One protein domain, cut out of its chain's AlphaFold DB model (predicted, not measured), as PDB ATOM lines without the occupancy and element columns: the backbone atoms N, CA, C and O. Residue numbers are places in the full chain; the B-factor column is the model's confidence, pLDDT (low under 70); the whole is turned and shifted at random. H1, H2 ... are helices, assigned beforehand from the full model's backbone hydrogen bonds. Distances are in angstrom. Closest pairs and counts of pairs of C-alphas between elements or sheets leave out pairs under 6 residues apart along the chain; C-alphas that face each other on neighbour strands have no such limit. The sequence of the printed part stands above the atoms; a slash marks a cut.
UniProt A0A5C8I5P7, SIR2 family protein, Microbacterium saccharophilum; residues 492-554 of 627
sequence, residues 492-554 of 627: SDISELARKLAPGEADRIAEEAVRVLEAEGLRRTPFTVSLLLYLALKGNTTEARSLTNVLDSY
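What this domain is: This is residues 492 to 554 of the 627 residues of the protein "SIR2 family protein" of Microbacterium saccharophilum (UniProt A0A5C8I5P7). Three short helices, H1, H3 and H4, have their centres in a row, and the longest helix, H2, crosses H1 and H3 on one side of that row. The printed part has 63 residues, with four named helices, H1 to H4, and no named strand: all helix. It is compact, with a radius of gyration of the C-alphas of 10.2 A, and spans 28 by 20 by 17 A.

How they stand to each other: Begin at H1, residues 492 to 501; it touches H2, residues 506 to 519, closest at C-alphas 498 and 506, 4.7 A apart, at a steep tilt of 47 degrees. H2 touches H3, residues 526 to 537, closest at C-alphas 509 and 536, 5.1 A apart, at a steep 60 degrees. H3 touches H4, residues 547 to 554, closest at C-alphas 535 and 554, 6.8 A apart. H4 is apart from H1 and H2. In each helix every O i to N i+4 pair is within hydrogen-bond range.

Where its parts are: Find C-alpha 492 at (-104.940, -37.506, -35.393), where H1 begins. H2 measures 19.9 A and H3 16.1 A; H4 ends at C-alpha 554, (-114.418, -27.069, -16.445).

The domain as a whole: The printed part has no cut and no long link. Residues 542 to 543 are under pLDDT 70.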
ATOM      1  N   SER A 492    -106.379 -37.816 -35.323       92.12
ATOM      2  CA  SER A 492    -104.940 -37.506 -35.393       92.12
ATOM      3  C   SER A 492    -104.593 -36.177 -34.724       92.12
ATOM      4  O   SER A 492    -103.666 -36.126 -33.929       92.12
ATOM      5  N   ASP A 493    -105.379 -35.140 -35.015       93.12
ATOM      6  CA  ASP A 493    -105.162 -33.776 -34.531       93.12
ATOM      7  C   ASP A 493    -105.386 -33.728 -33.003       93.12
ATOM      8  O   ASP A 493    -104.609 -33.132 -32.265       93.12
ATOM      9  N   ILE A 494    -106.405 -34.445 -32.506       95.62
ATOM     10  CA  ILE A 494    -106.684 -34.599 -31.065       95.62
ATOM     11  C   ILE A 494    -105.539 -35.344 -30.362       95.62
ATOM     12  O   ILE A 494    -105.071 -34.904 -29.315       95.62
ATOM     13  N   SER A 495    -105.055 -36.447 -30.940       95.44
ATOM     14  CA  SER A 495    -103.916 -37.202 -30.403       95.44
ATOM     15  C   SER A 495    -102.611 -36.401 -30.435       95.44
ATOM     16  O   SER A 495    -101.746 -36.593 -29.588       95.44
ATOM     17  N   GLU A 496    -102.420 -35.513 -31.410       93.19
ATOM     18  CA  GLU A 496    -101.269 -34.610 -31.454       93.19
ATOM     19  C   GLU A 496    -101.324 -33.553 -30.353       93.19
ATOM     20  O   GLU A 496    -100.348 -33.398 -29.620       93.19
ATOM     21  N   LEU A 497    -102.480 -32.911 -30.163       92.19
ATOM     22  CA  LEU A 497    -102.675 -31.965 -29.064       92.19
ATOM     23  C   LEU A 497    -102.489 -32.644 -27.700       92.19
ATOM     24  O   LEU A 497    -101.807 -32.107 -26.832       92.19
ATOM     25  N   ALA A 498    -103.020 -33.857 -27.526       93.00
ATOM     26  CA  ALA A 498    -102.839 -34.651 -26.312       93.00
ATOM     27  C   ALA A 498    -101.367 -35.011 -26.048       93.00
ATOM     28  O   ALA A 498    -100.921 -34.948 -24.906       93.00
ATOM     29  N   ARG A 499    -100.596 -35.344 -27.095       91.81
ATOM     30  CA  ARG A 499     -99.148 -35.593 -26.986       91.81
ATOM     31  C   ARG A 499     -98.384 -34.344 -26.563       91.81
ATOM     32  O   ARG A 499     -97.497 -34.458 -25.727       91.81
ATOM     33  N   LYS A 500     -98.733 -33.174 -27.109       88.50
ATOM     34  CA  LYS A 500     -98.154 -31.884 -26.697       88.50
ATOM     35  C   LYS A 500     -98.515 -31.544 -25.244       88.50
ATOM     36  O   LYS A 500     -97.654 -31.101 -24.488       88.50
ATOM     37  N   LEU A 501     -99.754 -31.817 -24.835       87.94
ATOM     38  CA  LEU A 501    -100.258 -31.543 -23.489       87.94
ATOM     39  C   LEU A 501     -99.638 -32.460 -22.423       87.94
ATOM     40  O   LEU A 501     -99.017 -31.979 -21.478       87.94
ATOM     41  N   ALA A 502     -99.778 -33.777 -22.577       88.19
ATOM     42  CA  ALA A 502     -99.369 -34.776 -21.592       88.19
ATOM     43  C   ALA A 502     -98.756 -36.015 -22.280       88.19
ATOM     44  O   ALA A 502     -99.433 -37.033 -22.425       88.19
ATOM     45  N   PRO A 503     -97.464 -35.977 -22.671       87.25
ATOM     46  CA  PRO A 503     -96.815 -37.052 -23.426       87.25
ATOM     47  C   PRO A 503     -96.949 -38.448 -22.797       87.25
ATOM     48  O   PRO A 503     -97.074 -39.430 -23.522       87.25
ATOM     49  N   GLY A 504     -96.941 -38.536 -21.461       87.88
ATOM     50  CA  GLY A 504     -97.047 -39.803 -20.727       87.88
ATOM     51  C   GLY A 504     -98.453 -40.410 -20.680       87.88
ATOM     52  O   GLY A 504     -98.585 -41.603 -20.426       87.88
ATOM     53  N   GLU A 505     -99.496 -39.619 -20.943       89.75
ATOM     54  CA  GLU A 505    -100.902 -40.045 -20.856       89.75
ATOM     55  C   GLU A 505    -101.697 -39.747 -22.135       89.75
ATOM     56  O   GLU A 505    -102.920 -39.888 -22.160       89.75
ATOM     57  N   ALA A 506    -101.004 -39.348 -23.205       92.56
ATOM     58  CA  ALA A 506    -101.592 -38.792 -24.416       92.56
ATOM     59  C   ALA A 506    -102.671 -39.690 -25.032       92.56
ATOM     60  O   ALA A 506    -103.761 -39.214 -25.347       92.56
ATOM     61  N   ASP A 507    -102.388 -40.988 -25.162       94.88
ATOM     62  CA  ASP A 507    -103.328 -41.948 -25.745       94.88
ATOM     63  C   ASP A 507    -104.589 -42.081 -24.885       94.88
ATOM     64  O   ASP A 507    -105.700 -42.010 -25.407       94.88
ATOM     65  N   ARG A 508    -104.431 -42.173 -23.555       95.06
ATOM     66  CA  ARG A 508    -105.550 -42.282 -22.609       95.06
ATOM     67  C   ARG A 508    -106.481 -41.077 -22.725       95.06
ATOM     68  O   ARG A 508    -107.679 -41.253 -22.946       95.06
ATOM     69  N   ILE A 509    -105.940 -39.863 -22.598       94.25
ATOM     70  CA  ILE A 509    -106.760 -38.643 -22.599       94.25
ATOM     71  C   ILE A 509    -107.369 -38.362 -23.979       94.25
ATOM     72  O   ILE A 509    -108.509 -37.905 -24.065       94.25
ATOM     73  N   ALA A 510    -106.656 -38.681 -25.068       96.00
ATOM     74  CA  ALA A 510    -107.176 -38.525 -26.422       96.00
ATOM     75  C   ALA A 510    -108.329 -39.499 -26.693       96.00
ATOM     76  O   ALA A 510    -109.357 -39.093 -27.235       96.00
ATOM     77  N   GLU A 511    -108.189 -40.771 -26.309       95.38
ATOM     78  CA  GLU A 511    -109.252 -41.770 -26.456       95.38
ATOM     79  C   GLU A 511    -110.496 -41.413 -25.643       95.38
ATOM     80  O   GLU A 511    -111.619 -41.585 -26.122       95.38
ATOM     81  N   GLU A 512    -110.311 -40.896 -24.432       94.06
ATOM     82  CA  GLU A 512    -111.394 -40.449 -23.562       94.06
ATOM     83  C   GLU A 512    -112.145 -39.254 -24.166       94.06
ATOM     84  O   GLU A 512    -113.364 -39.318 -24.343       94.06
ATOM     85  N   ALA A 513    -111.424 -38.220 -24.609       94.00
ATOM     86  CA  ALA A 513    -112.016 -37.065 -25.281       94.00
ATOM     87  C   ALA A 513    -112.749 -37.459 -26.578       94.00
ATOM     88  O   ALA A 513    -113.880 -37.034 -26.816       94.00
ATOM     89  N   VAL A 514    -112.146 -38.318 -27.409       94.94
ATOM     90  CA  VAL A 514    -112.764 -38.816 -28.651       94.94
ATOM     91  C   VAL A 514    -114.038 -39.607 -28.366       94.94
ATOM     92  O   VAL A 514    -115.020 -39.453 -29.096       94.94
ATOM     93  N   ARG A 515    -114.044 -40.431 -27.314       92.88
ATOM     94  CA  ARG A 515    -115.216 -41.208 -26.901       92.88
ATOM     95  C   ARG A 515    -116.381 -40.298 -26.531       92.88
ATOM     96  O   ARG A 515    -117.484 -40.533 -27.015       92.88
ATOM     97  N   VAL A 516    -116.132 -39.258 -25.734       91.69
ATOM     98  CA  VAL A 516    -117.160 -38.282 -25.339       91.69
ATOM     99  C   VAL A 516    -117.680 -37.510 -26.555       91.69
ATOM    100  O   VAL A 516    -118.890 -37.423 -26.758       91.69
ATOM    101  N   LEU A 517    -116.784 -37.023 -27.425       93.19
ATOM    102  CA  LEU A 517    -117.166 -36.323 -28.661       93.19
ATOM    103  C   LEU A 517    -118.098 -37.164 -29.544       93.19
ATOM    104  O   LEU A 517    -119.017 -36.629 -30.161       93.19
ATOM    105  N   GLU A 518    -117.838 -38.469 -29.651       92.12
ATOM    106  CA  GLU A 518    -118.626 -39.384 -30.480       92.12
ATOM    107  C   GLU A 518    -119.937 -39.813 -29.825       92.12
ATOM    108  O   GLU A 518    -120.952 -39.858 -30.519       92.12
ATOM    109  N   ALA A 519    -119.927 -40.100 -28.522       89.19
ATOM    110  CA  ALA A 519    -121.118 -40.510 -27.783       89.19
ATOM    111  C   ALA A 519    -122.179 -39.402 -27.750       89.19
ATOM    112  O   ALA A 519    -123.351 -39.666 -28.008       89.19
ATOM    113  N   GLU A 520    -121.750 -38.162 -27.509       89.38
ATOM    114  CA  GLU A 520    -122.645 -37.015 -27.316       89.38
ATOM    115  C   GLU A 520    -122.828 -36.168 -28.589       89.38
ATOM    116  O   GLU A 520    -123.522 -35.152 -28.586       89.38
ATOM    117  N   GLY A 521    -122.196 -36.556 -29.703       89.06
ATOM    118  CA  GLY A 521    -122.313 -35.844 -30.982       89.06
ATOM    119  C   GLY A 521    -121.779 -34.406 -30.950       89.06
ATOM    120  O   GLY A 521    -122.242 -33.552 -31.711       89.06
ATOM    121  N   LEU A 522    -120.812 -34.122 -30.074       90.38
ATOM    122  CA  LEU A 522    -120.240 -32.789 -29.909       90.38
ATOM    123  C   LEU A 522    -119.373 -32.396 -31.115       90.38
ATOM    124  O   LEU A 522    -118.717 -33.219 -31.763       90.38
ATOM    125  N   ARG A 523    -119.344 -31.094 -31.418       90.00
ATOM    126  CA  ARG A 523    -118.513 -30.563 -32.505       90.00
ATOM    127  C   ARG A 523    -117.036 -30.723 -32.142       90.00
ATOM    128  O   ARG A 523    -116.609 -30.356 -31.057       90.00
ATOM    129  N   ARG A 524    -116.234 -31.209 -33.092       93.44
ATOM    130  CA  ARG A 524    -114.775 -31.362 -32.933       93.44
ATOM    131  C   ARG A 524    -114.042 -30.051 -33.227       93.44
ATOM    132  O   ARG A 524    -113.263 -29.972 -34.177       93.44
ATOM    133  N   THR A 525    -114.394 -29.000 -32.499       93.31
ATOM    134  CA  THR A 525    -113.695 -27.712 -32.530       93.31
ATOM    135  C   THR A 525    -112.473 -27.750 -31.609       93.31
ATOM    136  O   THR A 525    -112.510 -28.490 -30.624       93.31
ATOM    137  N   PRO A 526    -111.423 -26.949 -31.869       93.50
ATOM    138  CA  PRO A 526    -110.316 -26.777 -30.929       93.50
ATOM    139  C   PRO A 526    -110.783 -26.454 -29.511       93.50
ATOM    140  O   PRO A 526    -110.340 -27.104 -28.575       93.50
ATOM    141  N   PHE A 527    -111.752 -25.549 -29.348       92.88
ATOM    142  CA  PHE A 527    -112.276 -25.199 -28.026       92.88
ATOM    143  C   PHE A 527    -112.883 -26.398 -27.276       92.88
ATOM    144  O   PHE A 527    -112.495 -26.692 -26.147       92.88
ATOM    145  N   THR A 528    -113.797 -27.141 -27.912       93.38
ATOM    146  CA  THR A 528    -114.444 -28.302 -27.278       93.38
ATOM    147  C   THR A 528    -113.451 -29.435 -27.026       93.38
ATOM    148  O   THR A 528    -113.515 -30.084 -25.985       93.38
ATOM    149  N   VAL A 529    -112.518 -29.670 -27.951       94.44
ATOM    150  CA  VAL A 529    -111.459 -30.672 -27.779       94.44
ATOM    151  C   VAL A 529    -110.554 -30.305 -26.605       94.44
ATOM    152  O   VAL A 529    -110.306 -31.162 -25.763       94.44
ATOM    153  N   SER A 530    -110.098 -29.055 -26.515       92.75
ATOM    154  CA  SER A 530    -109.246 -28.577 -25.423       92.75
ATOM    155  C   SER A 530    -109.916 -28.736 -24.059       92.75
ATOM    156  O   SER A 530    -109.297 -29.271 -23.145       92.75
ATOM    157  N   LEU A 531    -111.198 -28.375 -23.932       91.75
ATOM    158  CA  LEU A 531    -111.959 -28.600 -22.698       91.75
ATOM    159  C   LEU A 531    -112.001 -30.084 -22.316       91.75
ATOM    160  O   LEU A 531    -111.744 -30.443 -21.171       91.75
ATOM    161  N   LEU A 532    -112.283 -30.971 -23.271       93.50
ATOM    162  CA  LEU A 532    -112.354 -32.407 -22.995       93.50
ATOM    163  C   LEU A 532    -110.993 -33.017 -22.656       93.50
ATOM    164  O   LEU A 532    -110.926 -33.878 -21.786       93.50
ATOM    165  N   LEU A 533    -109.915 -32.569 -23.303       92.50
ATOM    166  CA  LEU A 533    -108.556 -32.983 -22.951       92.50
ATOM    167  C   LEU A 533    -108.183 -32.510 -21.542       92.50
ATOM    168  O   LEU A 533    -107.608 -33.287 -20.783       92.50
ATOM    169  N   TYR A 534    -108.563 -31.284 -21.169       89.31
ATOM    170  CA  TYR A 534    -108.398 -30.771 -19.809       89.31
ATOM    171  C   TYR A 534    -109.138 -31.651 -18.791       89.31
ATOM    172  O   TYR A 534    -108.541 -32.122 -17.823       89.31
ATOM    173  N   LEU A 535    -110.425 -31.932 -19.027       89.38
ATOM    174  CA  LEU A 535    -111.231 -32.778 -18.143       89.38
ATOM    175  C   LEU A 535    -110.680 -34.207 -18.049       89.38
ATOM    176  O   LEU A 535    -110.604 -34.756 -16.953       89.38
ATOM    177  N   ALA A 536    -110.251 -34.799 -19.166       90.06
ATOM    178  CA  ALA A 536    -109.652 -36.137 -19.202       90.06
ATOM    179  C   ALA A 536    -108.319 -36.205 -18.444       90.06
ATOM    180  O   ALA A 536    -108.019 -37.209 -17.788       90.06
ATOM    181  N   LEU A 537    -107.534 -35.127 -18.490       88.12
ATOM    182  CA  LEU A 537    -106.305 -34.997 -17.714       88.12
ATOM    183  C   LEU A 537    -106.598 -34.920 -16.209       88.12
ATOM    184  O   LEU A 537    -105.918 -35.574 -15.425       88.12
ATOM    185  N   LYS A 538    -107.641 -34.185 -15.805       85.56
ATOM    186  CA  LYS A 538    -108.088 -34.092 -14.402       85.56
ATOM    187  C   LYS A 538    -108.947 -35.283 -13.941       85.56
ATOM    188  O   LYS A 538    -109.357 -35.319 -12.786       85.56
ATOM    189  N   GLY A 539    -109.215 -36.255 -14.819       81.56
ATOM    190  CA  GLY A 539    -110.001 -37.455 -14.514       81.56
ATOM    191  C   GLY A 539    -111.506 -37.214 -14.341       81.56
ATOM    192  O   GLY A 539    -112.161 -37.987 -13.648       81.56
ATOM    193  N   ASN A 540    -112.059 -36.155 -14.945       76.75
ATOM    194  CA  ASN A 540    -113.422 -35.674 -14.697       76.75
ATOM    195  C   ASN A 540    -114.308 -35.625 -15.964       76.75
ATOM    196  O   ASN A 540    -114.995 -34.639 -16.223       76.75
ATOM    197  N   THR A 541    -114.292 -36.667 -16.803       73.00
ATOM    198  CA  THR A 541    -115.109 -36.701 -18.041       73.00
ATOM    199  C   THR A 541    -116.477 -37.356 -17.873       73.00
ATOM    200  O   THR A 541    -117.298 -37.320 -18.789       73.00
ATOM    201  N   THR A 542    -116.765 -37.947 -16.712       67.81
ATOM    202  CA  THR A 542    -117.981 -38.744 -16.473       67.81
ATOM    203  C   THR A 542    -119.282 -37.947 -16.582       67.81
ATOM    204  O   THR A 542    -120.342 -38.533 -16.813       67.81
ATOM    205  N   GLU A 543    -119.216 -36.623 -16.439       66.88
ATOM    206  CA  GLU A 543    -120.372 -35.719 -16.467       66.88
ATOM    207  C   GLU A 543    -120.566 -35.004 -17.815       66.88
ATOM    208  O   GLU A 543    -121.574 -34.330 -18.029       66.88
ATOM    209  N   ALA A 544    -119.648 -35.198 -18.766       74.75
ATOM    210  CA  ALA A 544    -119.620 -34.507 -20.050       74.75
ATOM    211  C   ALA A 544    -120.686 -35.031 -21.037       74.75
ATOM    212  O   ALA A 544    -120.361 -35.717 -22.002       74.75
ATOM    213  N   ARG A 545    -121.965 -34.707 -20.802       77.12
ATOM    214  CA  ARG A 545    -123.122 -35.122 -21.635       77.12
ATOM    215  C   ARG A 545    -123.581 -34.084 -22.660       77.12
ATOM    216  O   ARG A 545    -124.433 -34.337 -23.502       77.12
ATOM    217  N   SER A 546    -123.071 -32.866 -22.558       84.94
ATOM    218  CA  SER A 546    -123.352 -31.763 -23.474       84.94
ATOM    219  C   SER A 546    -122.216 -30.750 -23.395       84.94
ATOM    220  O   SER A 546    -121.434 -30.779 -22.444       84.94
ATOM    221  N   LEU A 547    -122.124 -29.824 -24.355       82.88
ATOM    222  CA  LEU A 547    -121.130 -28.747 -24.275       82.88
ATOM    223  C   LEU A 547    -121.327 -27.887 -23.017       82.88
ATOM    224  O   LEU A 547    -120.346 -27.481 -22.409       82.88
ATOM    225  N   THR A 548    -122.575 -27.662 -22.597       86.00
ATOM    226  CA  THR A 548    -122.887 -26.942 -21.356       86.00
ATOM    227  C   THR A 548    -122.348 -27.686 -20.139       86.00
ATOM    228  O   THR A 548    -121.646 -27.086 -19.342       86.00
ATOM    229  N   ASN A 549    -122.558 -29.004 -20.042       85.69
ATOM    230  CA  ASN A 549    -122.009 -29.779 -18.924       85.69
ATOM    231  C   ASN A 549    -120.477 -29.804 -18.925       85.69
ATOM    232  O   ASN A 549    -119.868 -29.730 -17.868       85.69
ATOM    233  N   VAL A 550    -119.851 -29.875 -20.104       86.31
ATOM    234  CA  VAL A 550    -118.388 -29.785 -20.231       86.31
ATOM    235  C   VAL A 550    -117.874 -28.446 -19.695       86.31
ATOM    236  O   VAL A 550    -116.869 -28.422 -18.988       86.31
ATOM    237  N   LEU A 551    -118.561 -27.346 -20.015       85.94
ATOM    238  CA  LEU A 551    -118.227 -26.020 -19.496       85.94
ATOM    239  C   LEU A 551    -118.435 -25.943 -17.983       85.94
ATOM    240  O   LEU A 551    -117.525 -25.496 -17.295       85.94
ATOM    241  N   ASP A 552    -119.558 -26.443 -17.465       83.19
ATOM    242  CA  ASP A 552    -119.846 -26.455 -16.027       83.19
ATOM    243  C   ASP A 552    -118.757 -27.215 -15.249       83.19
ATOM    244  O   ASP A 552    -118.197 -26.691 -14.280       83.19
ATOM    245  N   SER A 553    -118.380 -28.417 -15.707       83.56
ATOM    246  CA  SER A 553    -117.307 -29.215 -15.096       83.56
ATOM    247  C   SER A 553    -115.950 -28.512 -15.179       83.56
ATOM    248  O   SER A 553    -115.181 -28.544 -14.220       83.56
ATOM    249  N   TYR A 554    -115.651 -27.844 -16.298       84.62
ATOM    250  CA  TYR A 554    -114.418 -27.069 -16.445       84.62
ATOM    251  C   TYR A 554    -114.382 -25.869 -15.491       84.62
ATOM    252  O   TYR A 554    -113.414 -25.713 -14.748       84.62
TER     253      TYR A 554